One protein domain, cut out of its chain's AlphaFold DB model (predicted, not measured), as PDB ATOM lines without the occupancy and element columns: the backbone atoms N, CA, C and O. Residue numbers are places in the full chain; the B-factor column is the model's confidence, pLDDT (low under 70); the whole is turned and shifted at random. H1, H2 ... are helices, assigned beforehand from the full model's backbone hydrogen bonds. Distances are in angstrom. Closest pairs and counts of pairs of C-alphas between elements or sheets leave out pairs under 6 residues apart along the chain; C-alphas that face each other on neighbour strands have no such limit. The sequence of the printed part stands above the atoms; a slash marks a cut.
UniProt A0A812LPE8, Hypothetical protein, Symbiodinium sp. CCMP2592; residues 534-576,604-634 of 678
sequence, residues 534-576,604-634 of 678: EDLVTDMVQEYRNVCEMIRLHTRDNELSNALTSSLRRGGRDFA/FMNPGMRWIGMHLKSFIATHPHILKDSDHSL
ATOM      1  N   GLU A 534     -28.177  24.002  28.608       88.44
ATOM      2  CA  GLU A 534     -26.730  24.234  28.515       88.44
ATOM      3  C   GLU A 534     -25.970  23.027  27.936       88.44
ATOM      4  O   GLU A 534     -25.065  23.218  27.120       88.44
ATOM      5  N   ASP A 535     -26.393  21.800  28.260       90.62
ATOM      6  CA  ASP A 535     -25.769  20.586  27.712       90.62
ATOM      7  C   ASP A 535     -25.971  20.483  26.197       90.62
ATOM      8  O   ASP A 535     -25.005  20.264  25.481       90.62
ATOM      9  N   LEU A 536     -27.170  20.783  25.676       89.38
ATOM     10  CA  LEU A 536     -27.423  20.784  24.228       89.38
ATOM     11  C   LEU A 536     -26.503  21.771  23.497       89.38
ATOM     12  O   LEU A 536     -25.984  21.479  22.419       89.38
ATOM     13  N   VAL A 537     -26.295  22.956  24.081       87.75
ATOM     14  CA  VAL A 537     -25.367  23.949  23.524       87.75
ATOM     15  C   VAL A 537     -23.942  23.402  23.529       87.75
ATOM     16  O   VAL A 537     -23.223  23.566  22.544       87.75
ATOM     17  N   THR A 538     -23.538  22.754  24.620       89.50
ATOM     18  CA  THR A 538     -22.206  22.161  24.778       89.50
ATOM     19  C   THR A 538     -21.976  21.034  23.775       89.50
ATOM     20  O   THR A 538     -20.963  21.057  23.071       89.50
ATOM     21  N   ASP A 539     -22.941  20.128  23.627       91.25
ATOM     22  CA  ASP A 539     -22.910  19.000  22.698       91.25
ATOM     23  C   ASP A 539     -22.800  19.481  21.252       91.25
ATOM     24  O   ASP A 539     -21.892  19.074  20.529       91.25
ATOM     25  N   MET A 540     -23.634  20.438  20.840       90.38
ATOM     26  CA  MET A 540     -23.575  21.002  19.487       90.38
ATOM     27  C   MET A 540     -22.277  21.774  19.216       90.38
ATOM     28  O   MET A 540     -21.762  21.772  18.093       90.38
ATOM     29  N   VAL A 541     -21.728  22.465  20.221       91.00
ATOM     30  CA  VAL A 541     -20.415  23.115  20.103       91.00
ATOM     31  C   VAL A 541     -19.319  22.067  19.939       91.00
ATOM     32  O   VAL A 541     -18.417  22.264  19.119       91.00
ATOM     33  N   GLN A 542     -19.386  20.967  20.686       93.12
ATOM     34  CA  GLN A 542     -18.420  19.884  20.597       93.12
ATOM     35  C   GLN A 542     -18.519  19.150  19.257       93.12
ATOM     36  O   GLN A 542     -17.497  18.921  18.616       93.12
ATOM     37  N   GLU A 543     -19.726  18.878  18.771       93.94
ATOM     38  CA  GLU A 543     -19.959  18.295  17.451       93.94
ATOM     39  C   GLU A 543     -19.398  19.195  16.342       93.94
ATOM     40  O   GLU A 543     -18.637  18.739  15.487       93.94
ATOM     41  N   TYR A 544     -19.659  20.505  16.399       93.75
ATOM     42  CA  TYR A 544     -19.085  21.447  15.436       93.75
ATOM     43  C   TYR A 544     -17.550  21.505  15.512       93.75
ATOM     44  O   TYR A 544     -16.893  21.599  14.473       93.75
ATOM     45  N   ARG A 545     -16.949  21.409  16.710       94.38
ATOM     46  CA  ARG A 545     -15.486  21.281  16.858       94.38
ATOM     47  C   ARG A 545     -14.967  20.005  16.208       94.38
ATOM     48  O   ARG A 545     -13.976  20.084  15.491       94.38
ATOM     49  N   ASN A 546     -15.645  18.878  16.407       96.12
ATOM     50  CA  ASN A 546     -15.278  17.606  15.785       96.12
ATOM     51  C   ASN A 546     -15.328  17.721  14.253       96.12
ATOM     52  O   ASN A 546     -14.401  17.286  13.578       96.12
ATOM     53  N   VAL A 547     -16.342  18.392  13.691       95.88
ATOM     54  CA  VAL A 547     -16.411  18.681  12.247       95.88
ATOM     55  C   VAL A 547     -15.250  19.563  11.784       95.88
ATOM     56  O   VAL A 547     -14.613  19.257  10.777       95.88
ATOM     57  N   CYS A 548     -14.932  20.635  12.514       95.25
ATOM     58  CA  CYS A 548     -13.788  21.494  12.189       95.25
ATOM     59  C   CYS A 548     -12.459  20.726  12.248       95.25
ATOM     60  O   CYS A 548     -11.576  20.965  11.427       95.25
ATOM     61  N   GLU A 549     -12.327  19.794  13.190       95.50
ATOM     62  CA  GLU A 549     -11.159  18.932  13.340       95.50
ATOM     63  C   GLU A 549     -11.046  17.912  12.203       95.50
ATOM     64  O   GLU A 549      -9.969  17.741  11.638       95.50
ATOM     65  N   MET A 550     -12.157  17.305  11.780       96.62
ATOM     66  CA  MET A 550     -12.178  16.455  10.585       96.62
ATOM     67  C   MET A 550     -11.740  17.231   9.338       96.62
ATOM     68  O   MET A 550     -10.919  16.735   8.565       96.62
ATOM     69  N   ILE A 551     -12.228  18.468   9.168       94.38
ATOM     70  CA  ILE A 551     -11.786  19.351   8.080       94.38
ATOM     71  C   ILE A 551     -10.281  19.617   8.201       94.38
ATOM     72  O   ILE A 551      -9.573  19.445   7.216       94.38
ATOM     73  N   ARG A 552      -9.782  19.954   9.400       95.00
ATOM     74  CA  ARG A 552      -8.352  20.184   9.673       95.00
ATOM     75  C   ARG A 552      -7.488  19.005   9.245       95.00
ATOM     76  O   ARG A 552      -6.472  19.203   8.586       95.00
ATOM     77  N   LEU A 553      -7.876  17.794   9.638       96.00
ATOM     78  CA  LEU A 553      -7.141  16.568   9.330       96.00
ATOM     79  C   LEU A 553      -7.143  16.283   7.825       96.00
ATOM     80  O   LEU A 553      -6.115  15.887   7.277       96.00
ATOM     81  N   HIS A 554      -8.270  16.528   7.153       95.75
ATOM     82  CA  HIS A 554      -8.408  16.298   5.719       95.75
ATOM     83  C   HIS A 554      -7.644  17.328   4.874       95.75
ATOM     84  O   HIS A 554      -6.942  16.955   3.938       95.75
ATOM     85  N   THR A 555      -7.737  18.617   5.211       91.50
ATOM     86  CA  THR A 555      -7.058  19.697   4.474       91.50
ATOM     87  C   THR A 555      -5.614  19.913   4.918       91.50
ATOM     88  O   THR A 555      -4.874  20.615   4.236       91.50
ATOM     89  N   ARG A 556      -5.218  19.337   6.062       93.56
ATOM     90  CA  ARG A 556      -3.934  19.572   6.747       93.56
ATOM     91  C   ARG A 556      -3.674  21.055   7.036       93.56
ATOM     92  O   ARG A 556      -2.527  21.491   7.068       93.56
ATOM     93  N   ASP A 557      -4.740  21.820   7.276       90.12
ATOM     94  CA  ASP A 557      -4.686  23.271   7.470       90.12
ATOM     95  C   ASP A 557      -5.201  23.670   8.861       90.12
ATOM     96  O   ASP A 557      -6.405  23.695   9.145       90.12
ATOM     97  N   ASN A 558      -4.260  23.991   9.752       90.94
ATOM     98  CA  ASN A 558      -4.559  24.421  11.116       90.94
ATOM     99  C   ASN A 558      -5.183  25.824  11.168       90.94
ATOM    100  O   ASN A 558      -5.992  26.103  12.057       90.94
ATOM    101  N   GLU A 559      -4.827  26.714  10.239       88.25
ATOM    102  CA  GLU A 559      -5.369  28.073  10.195       88.25
ATOM    103  C   GLU A 559      -6.840  28.059   9.796       88.25
ATOM    104  O   GLU A 559      -7.648  28.760  10.410       88.25
ATOM    105  N   LEU A 560      -7.209  27.193   8.850       89.88
ATOM    106  CA  LEU A 560      -8.599  26.956   8.482       89.88
ATOM    107  C   LEU A 560      -9.428  26.515   9.695       89.88
ATOM    108  O   LEU A 560     -10.457  27.123   9.982       89.88
ATOM    109  N   SER A 561      -8.980  25.510  10.452       92.88
ATOM    110  CA  SER A 561      -9.703  25.053  11.652       92.88
ATOM    111  C   SER A 561      -9.838  26.153  12.711       92.88
ATOM    112  O   SER A 561     -10.921  26.389  13.263       92.88
ATOM    113  N   ASN A 562      -8.770  26.925  12.934       90.12
ATOM    114  CA  ASN A 562      -8.796  28.095  13.813       90.12
ATOM    115  C   ASN A 562      -9.791  29.165  13.334       90.12
ATOM    116  O   ASN A 562     -10.473  29.803  14.147       90.12
ATOM    117  N   ALA A 563      -9.905  29.362  12.020       89.44
ATOM    118  CA  ALA A 563     -10.862  30.280  11.422       89.44
ATOM    119  C   ALA A 563     -12.306  29.784  11.565       89.44
ATOM    120  O   ALA A 563     -13.182  30.553  11.980       89.44
ATOM    121  N   LEU A 564     -12.544  28.495  11.316       92.12
ATOM    122  CA  LEU A 564     -13.847  27.839  11.446       92.12
ATOM    123  C   LEU A 564     -14.387  27.881  12.883       92.12
ATOM    124  O   LEU A 564     -15.580  28.114  13.094       92.12
ATOM    125  N   THR A 565     -13.509  27.731  13.873       92.75
ATOM    126  CA  THR A 565     -13.855  27.743  15.306       92.75
ATOM    127  C   THR A 565     -13.850  29.141  15.934       92.75
ATOM    128  O   THR A 565     -14.197  29.313  17.104       92.75
ATOM    129  N   SER A 566     -13.488  30.181  15.182       89.12
ATOM    130  CA  SER A 566     -13.255  31.525  15.729       89.12
ATOM    131  C   SER A 566     -14.467  32.191  16.385       89.12
ATOM    132  O   SER A 566     -14.320  32.986  17.316       89.12
ATOM    133  N   SER A 567     -15.670  31.862  15.929       86.25
ATOM    134  CA  SER A 567     -16.945  32.304  16.499       86.25
ATOM    135  C   SER A 567     -17.216  31.707  17.882       86.25
ATOM    136  O   SER A 567     -17.794  32.395  18.722       86.25
ATOM    137  N   LEU A 568     -16.740  30.485  18.156       88.38
ATOM    138  CA  LEU A 568     -16.913  29.806  19.448       88.38
ATOM    139  C   LEU A 568     -16.226  30.556  20.593       88.38
ATOM    140  O   LEU A 568     -16.672  30.497  21.737       88.38
ATOM    141  N   ARG A 569     -15.179  31.337  20.289       83.75
ATOM    142  CA  ARG A 569     -14.444  32.153  21.272       83.75
ATOM    143  C   ARG A 569     -15.314  33.220  21.947       83.75
ATOM    144  O   ARG A 569     -14.917  33.774  22.965       83.75
ATOM    145  N   ARG A 570     -16.486  33.539  21.386       73.38
ATOM    146  CA  ARG A 570     -17.435  34.516  21.952       73.38
ATOM    147  C   ARG A 570     -18.365  33.914  23.015       73.38
ATOM    148  O   ARG A 570     -19.172  34.651  23.584       73.38
ATOM    149  N   GLY A 571     -18.233  32.615  23.298       67.75
ATOM    150  CA  GLY A 571     -19.155  31.850  24.139       67.75
ATOM    151  C   GLY A 571     -20.467  31.562  23.406       67.75
ATOM    152  O   GLY A 571     -20.805  32.249  22.442       67.75
ATOM    153  N   GLY A 572     -21.234  30.567  23.858       67.56
ATOM    154  CA  GLY A 572     -22.486  30.098  23.231       67.56
ATOM    155  C   GLY A 572     -23.628  31.125  23.115       67.56
ATOM    156  O   GLY A 572     -24.755  30.761  22.804       67.56
ATOM    157  N   ARG A 573     -23.373  32.423  23.324       69.75
ATOM    158  CA  ARG A 573     -24.365  33.510  23.238       69.75
ATOM    159  C   ARG A 573     -25.001  33.650  21.853       69.75
ATOM    160  O   ARG A 573     -26.104  34.172  21.756       69.75
ATOM    161  N   ASP A 574     -24.309  33.197  20.809       73.31
ATOM    162  CA  ASP A 574     -24.794  33.200  19.422       73.31
ATOM    163  C   ASP A 574     -25.378  31.825  19.008       73.31
ATOM    164  O   ASP A 574     -25.452  31.519  17.815       73.31
ATOM    165  N   PHE A 575     -25.745  30.968  19.971       77.19
ATOM    166  CA  PHE A 575     -26.400  29.680  19.710       77.19
ATOM    167  C   PHE A 575     -27.846  29.857  19.244       77.19
ATOM    168  O   PHE A 575     -28.252  29.304  18.225       77.19
ATOM    169  N   ALA A 576     -28.602  30.692  19.954       78.50
ATOM    170  CA  ALA A 576     -29.958  31.058  19.582       78.50
ATOM    171  C   ALA A 576     -29.962  32.432  18.906       78.50
ATOM    172  O   ALA A 576     -29.388  33.400  19.410       78.50
ATOM    173  N   PHE A 604     -23.325  30.720  15.585       85.50
ATOM    174  CA  PHE A 604     -21.936  30.347  15.867       85.50
ATOM    175  C   PHE A 604     -21.271  29.574  14.716       85.50
ATOM    176  O   PHE A 604     -20.075  29.705  14.519       85.50
ATOM    177  N   MET A 605     -22.015  28.858  13.874       89.00
ATOM    178  CA  MET A 605     -21.449  28.143  12.713       89.00
ATOM    179  C   MET A 605     -21.199  29.039  11.479       89.00
ATOM    180  O   MET A 605     -20.960  28.539  10.381       89.00
ATOM    181  N   ASN A 606     -21.299  30.369  11.600       86.62
ATOM    182  CA  ASN A 606     -21.182  31.290  10.457       86.62
ATOM    183  C   ASN A 606     -19.846  31.145   9.693       86.62
ATOM    184  O   ASN A 606     -19.890  31.122   8.463       86.62
ATOM    185  N   PRO A 607     -18.675  30.976  10.347       89.31
ATOM    186  CA  PRO A 607     -17.433  30.676   9.634       89.31
ATOM    187  C   PRO A 607     -17.524  29.407   8.771       89.31
ATOM    188  O   PRO A 607     -17.177  29.459   7.595       89.31
ATOM    189  N   GLY A 608     -18.073  28.307   9.301       90.62
ATOM    190  CA  GLY A 608     -18.295  27.069   8.547       90.62
ATOM    191  C   GLY A 608     -19.227  27.246   7.353       90.62
ATOM    192  O   GLY A 608     -18.889  26.853   6.240       90.62
ATOM    193  N   MET A 609     -20.352  27.942   7.531       87.81
ATOM    194  CA  MET A 609     -21.276  28.217   6.422       87.81
ATOM    195  C   MET A 609     -20.649  29.095   5.332       87.81
ATOM    196  O   MET A 609     -20.934  28.914   4.149       87.81
ATOM    197  N   ARG A 610     -19.765  30.035   5.697       85.81
ATOM    198  CA  ARG A 610     -19.001  30.818   4.712       85.81
ATOM    199  C   ARG A 610     -17.997  29.961   3.961       85.81
ATOM    200  O   ARG A 610     -17.851  30.161   2.761       85.81
ATOM    201  N   TRP A 611     -17.337  29.031   4.645       89.38
ATOM    202  CA  TRP A 611     -16.397  28.103   4.026       89.38
ATOM    203  C   TRP A 611     -17.101  27.206   3.003       89.38
ATOM    204  O   TRP A 611     -16.680  27.149   1.850       89.38
ATOM    205  N   ILE A 612     -18.257  26.637   3.364       88.56
ATOM    206  CA  ILE A 612     -19.124  25.914   2.420       88.56
ATOM    207  C   ILE A 612     -19.518  26.826   1.251       88.56
ATOM    208  O   ILE A 612     -19.390  26.448   0.091       88.56
ATOM    209  N   GLY A 613     -19.947  28.060   1.534       84.62
ATOM    210  CA  GLY A 613     -20.305  29.037   0.506       84.62
ATOM    211  C   GLY A 613     -19.159  29.389  -0.452       84.62
ATOM    212  O   GLY A 613     -19.418  29.655  -1.623       84.62
ATOM    213  N   MET A 614     -17.905  29.377   0.010       83.62
ATOM    214  CA  MET A 614     -16.726  29.589  -0.839       83.62
ATOM    215  C   MET A 614     -16.553  28.451  -1.847       83.62
ATOM    216  O   MET A 614     -16.401  28.732  -3.035       83.62
ATOM    217  N   HIS A 615     -16.669  27.198  -1.402       83.38
ATOM    218  CA  HIS A 615     -16.606  26.017  -2.275       83.38
ATOM    219  C   HIS A 615     -17.803  25.924  -3.219       83.38
ATOM    220  O   HIS A 615     -17.655  25.673  -4.411       83.38
ATOM    221  N   LEU A 616     -19.007  26.225  -2.730       82.62
ATOM    222  CA  LEU A 616     -20.192  26.281  -3.585       82.62
ATOM    223  C   LEU A 616     -20.077  27.376  -4.643       82.62
ATOM    224  O   LEU A 616     -20.630  27.230  -5.725       82.62
ATOM    225  N   LYS A 617     -19.369  28.478  -4.377       77.25
ATOM    226  CA  LYS A 617     -19.241  29.578  -5.340       77.25
ATOM    227  C   LYS A 617     -18.448  29.179  -6.583       77.25
ATOM    228  O   LYS A 617     -18.824  29.624  -7.670       77.25
ATOM    229  N   SER A 618     -17.384  28.385  -6.448       78.06
ATOM    230  CA  SER A 618     -16.639  27.870  -7.607       78.06
ATOM    231  C   SER A 618     -17.509  26.905  -8.410       78.06
ATOM    232  O   SER A 618     -17.628  27.062  -9.623       78.06
ATOM    233  N   PHE A 619     -18.238  26.015  -7.732       82.50
ATOM    234  CA  PHE A 619     -19.179  25.097  -8.373       82.50
ATOM    235  C   PHE A 619     -20.350  25.821  -9.064       82.50
ATOM    236  O   PHE A 619     -20.690  25.538 -10.204       82.50
ATOM    237  N   ILE A 620     -20.952  26.827  -8.429       81.06
ATOM    238  CA  ILE A 620     -22.023  27.638  -9.032       81.06
ATOM    239  C   ILE A 620     -21.489  28.439 -10.224       81.06
ATOM    240  O   ILE A 620     -22.211  28.657 -11.194       81.06
ATOM    241  N   ALA A 621     -20.227  28.878 -10.193       77.44
ATOM    242  CA  ALA A 621     -19.635  29.612 -11.307       77.44
ATOM    243  C   ALA A 621     -19.529  28.778 -12.594       77.44
ATOM    244  O   ALA A 621     -19.560  29.376 -13.669       77.44
ATOM    245  N   THR A 622     -19.471  27.443 -12.503       84.75
ATOM    246  CA  THR A 622     -19.514  26.556 -13.681       84.75
ATOM    247  C   THR A 622     -20.924  26.397 -14.260       84.75
ATOM    248  O   THR A 622     -21.078  25.922 -15.382       84.75
ATOM    249  N   HIS A 623     -21.957  26.862 -13.548       86.50
ATOM    250  CA  HIS A 623     -23.361  26.765 -13.938       86.50
ATOM    251  C   HIS A 623     -23.927  28.163 -14.256       86.50
ATOM    252  O   HIS A 623     -24.583  28.777 -13.414       86.50
ATOM    253  N   PRO A 624     -23.726  28.703 -15.476       82.81
ATOM    254  CA  PRO A 624     -24.072  30.092 -15.815       82.81
ATOM    255  C   PRO A 624     -25.574  30.408 -15.747       82.81
ATOM    256  O   PRO A 624     -25.955  31.577 -15.703       82.81
ATOM    257  N   HIS A 625     -26.428  29.384 -15.736       84.25
ATOM    258  CA  HIS A 625     -27.871  29.524 -15.548       84.25
ATOM    259  C   HIS A 625     -28.261  29.782 -14.083       84.25
ATOM    260  O   HIS A 625     -29.374  30.237 -13.819       84.25
ATOM    261  N   ILE A 626     -27.360  29.527 -13.127       83.00
ATOM    262  CA  ILE A 626     -27.571  29.813 -11.710       83.00
ATOM    263  C   ILE A 626     -27.126  31.252 -11.425       83.00
ATOM    264  O   ILE A 626     -25.966  31.642 -11.588       83.00
ATOM    265  N   LEU A 627     -28.074  32.070 -10.975       77.38
ATOM    266  CA  LEU A 627     -27.802  33.440 -10.554       77.38
ATOM    267  C   LEU A 627     -27.011  33.420  -9.238       77.38
ATOM    268  O   LEU A 627     -27.353  32.693  -8.312       77.38
ATOM    269  N   LYS A 628     -25.952  34.235  -9.151       70.19
ATOM    270  CA  LYS A 628     -25.037  34.247  -7.993       70.19
ATOM    271  C   LYS A 628     -25.647  35.036  -6.838       70.19
ATOM    272  O   LYS A 628     -25.567  34.636  -5.685       70.19
ATOM    273  N   ASP A 629     -26.251  36.165  -7.178       70.88
ATOM    274  CA  ASP A 629     -26.982  37.055  -6.291       70.88
ATOM    275  C   ASP A 629     -27.883  37.980  -7.133       70.88
ATOM    276  O   ASP A 629     -27.932  37.900  -8.370       70.88
ATOM    277  N   SER A 630     -28.625  38.856  -6.452       68.06
ATOM    278  CA  SER A 630     -29.466  39.864  -7.095       68.06
ATOM    279  C   SER A 630     -28.661  40.820  -7.974       68.06
ATOM    280  O   SER A 630     -29.192  41.277  -8.977       68.06
ATOM    281  N   ASP A 631     -27.394  41.092  -7.653       68.50
ATOM    282  CA  ASP A 631     -26.538  41.974  -8.451       68.50
ATOM    283  C   ASP A 631     -26.067  41.281  -9.733       68.50
ATOM    284  O   ASP A 631     -26.041  41.912 -10.782       68.50
ATOM    285  N   HIS A 632     -25.784  39.975  -9.705       76.12
ATOM    286  CA  HIS A 632     -25.531  39.163 -10.893       76.12
ATOM    287  C   HIS A 632     -26.774  39.153 -11.780       76.12
ATOM    288  O   HIS A 632     -26.667  39.439 -12.970       76.12
ATOM    289  N   SER A 633     -27.959  38.934 -11.196       75.94
ATOM    290  CA  SER A 633     -29.232  39.037 -11.915       75.94
ATOM    291  C   SER A 633     -29.418  40.420 -12.535       75.94
ATOM    292  O   SER A 633     -29.662  40.527 -13.733       75.94
ATOM    293  N   LEU A 634     -29.209  41.490 -11.765       72.81
ATOM    294  CA  LEU A 634     -29.269  42.854 -12.270       72.81
ATOM    295  C   LEU A 634     -28.207  43.103 -13.335       72.81
ATOM    296  O   LEU A 634     -28.522  43.763 -14.305       72.81
TER     297      LEU A 634
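This is residues 534 to 576 and 604 to 634 of the 678 residues of the protein "Hypothetical protein" of Symbiodinium sp. CCMP2592 (UniProt A0A812LPE8). A lopsided helical hairpin, the long H1 and the short H2, makes one end of the domain, and H3 starts beside the end of H2 and leads away from the hairpin as a kinked arm. Residues 621 to 627, of which 621 is the last residue of H3, stick out, and the chain then turns to the small H4, whose residues 630 to 634 touch no other helix and stand free. The printed part has 74 residues with four named helices, H1, H2, H3 and H4 in that order, and no named strand; the class is all helix. It is loose, with a radius of gyration of the C-alphas of 15.4 A, and only just flat, spanning 44 by 31 by 17 A.

H1, the longest helix, holds residues 534 to 555 and measures 31.4 A from C-alpha 534 at (-26.730, 24.234, 28.515) to C-alpha 555 at (-7.058, 19.697, 4.474). H2 holds residues 558 to 564 and measures 9.9 A. H3 holds residues 606 to 621, measures 21.9 A and has a kink of 27 degrees near residue 615. H4 holds residues 630 to 634, measures 6.0 A and ends with C-alpha 634 at (-29.269, 42.854, -12.270).

H1 and H2 form a helical hairpin, running opposite ways at a steep tilt of 39 degrees. They touch, H1 with residues 548 to 552 alone, and their closest C-alphas, those of Arg 552 and Ser 561, are 5.4 A apart. H2 touches H3, which takes part with residues 607 to 611 alone; the closest C-alphas, those of Leu 564 and Pro 607, are 4.9 A apart. The lines of H2 and H3 are about perpendicular, at 81 degrees. H1 and H3 are only just apart, with their closest C-alphas 8.0 A from each other. H4 is apart from H1, H2 and H3. Every O i to N i+4 pair is within hydrogen-bond range in H1, H2 and H4, and 11 of 12 are in H3.

The two farthest C-alphas, those of Asp 535 and Leu 634, are 45.9 A apart. Without the stretches that stand free, residues 621 to 627 and 629 to 634, the body has 61 residues and spans 38 by 28 by 16 A. Residues 565 to 576 hold no named element. Residues 577 to 603 are not printed, and C-alphas 576 and 604 are 8.9 A apart across this cut, which lies in the link from H2 to H3. The link from H1 to H2 is tight and that from H3 to H4 is short. The mean pLDDT of the printed part is 85.6, and residues 571 to 573 and 630 to 631 are under 70.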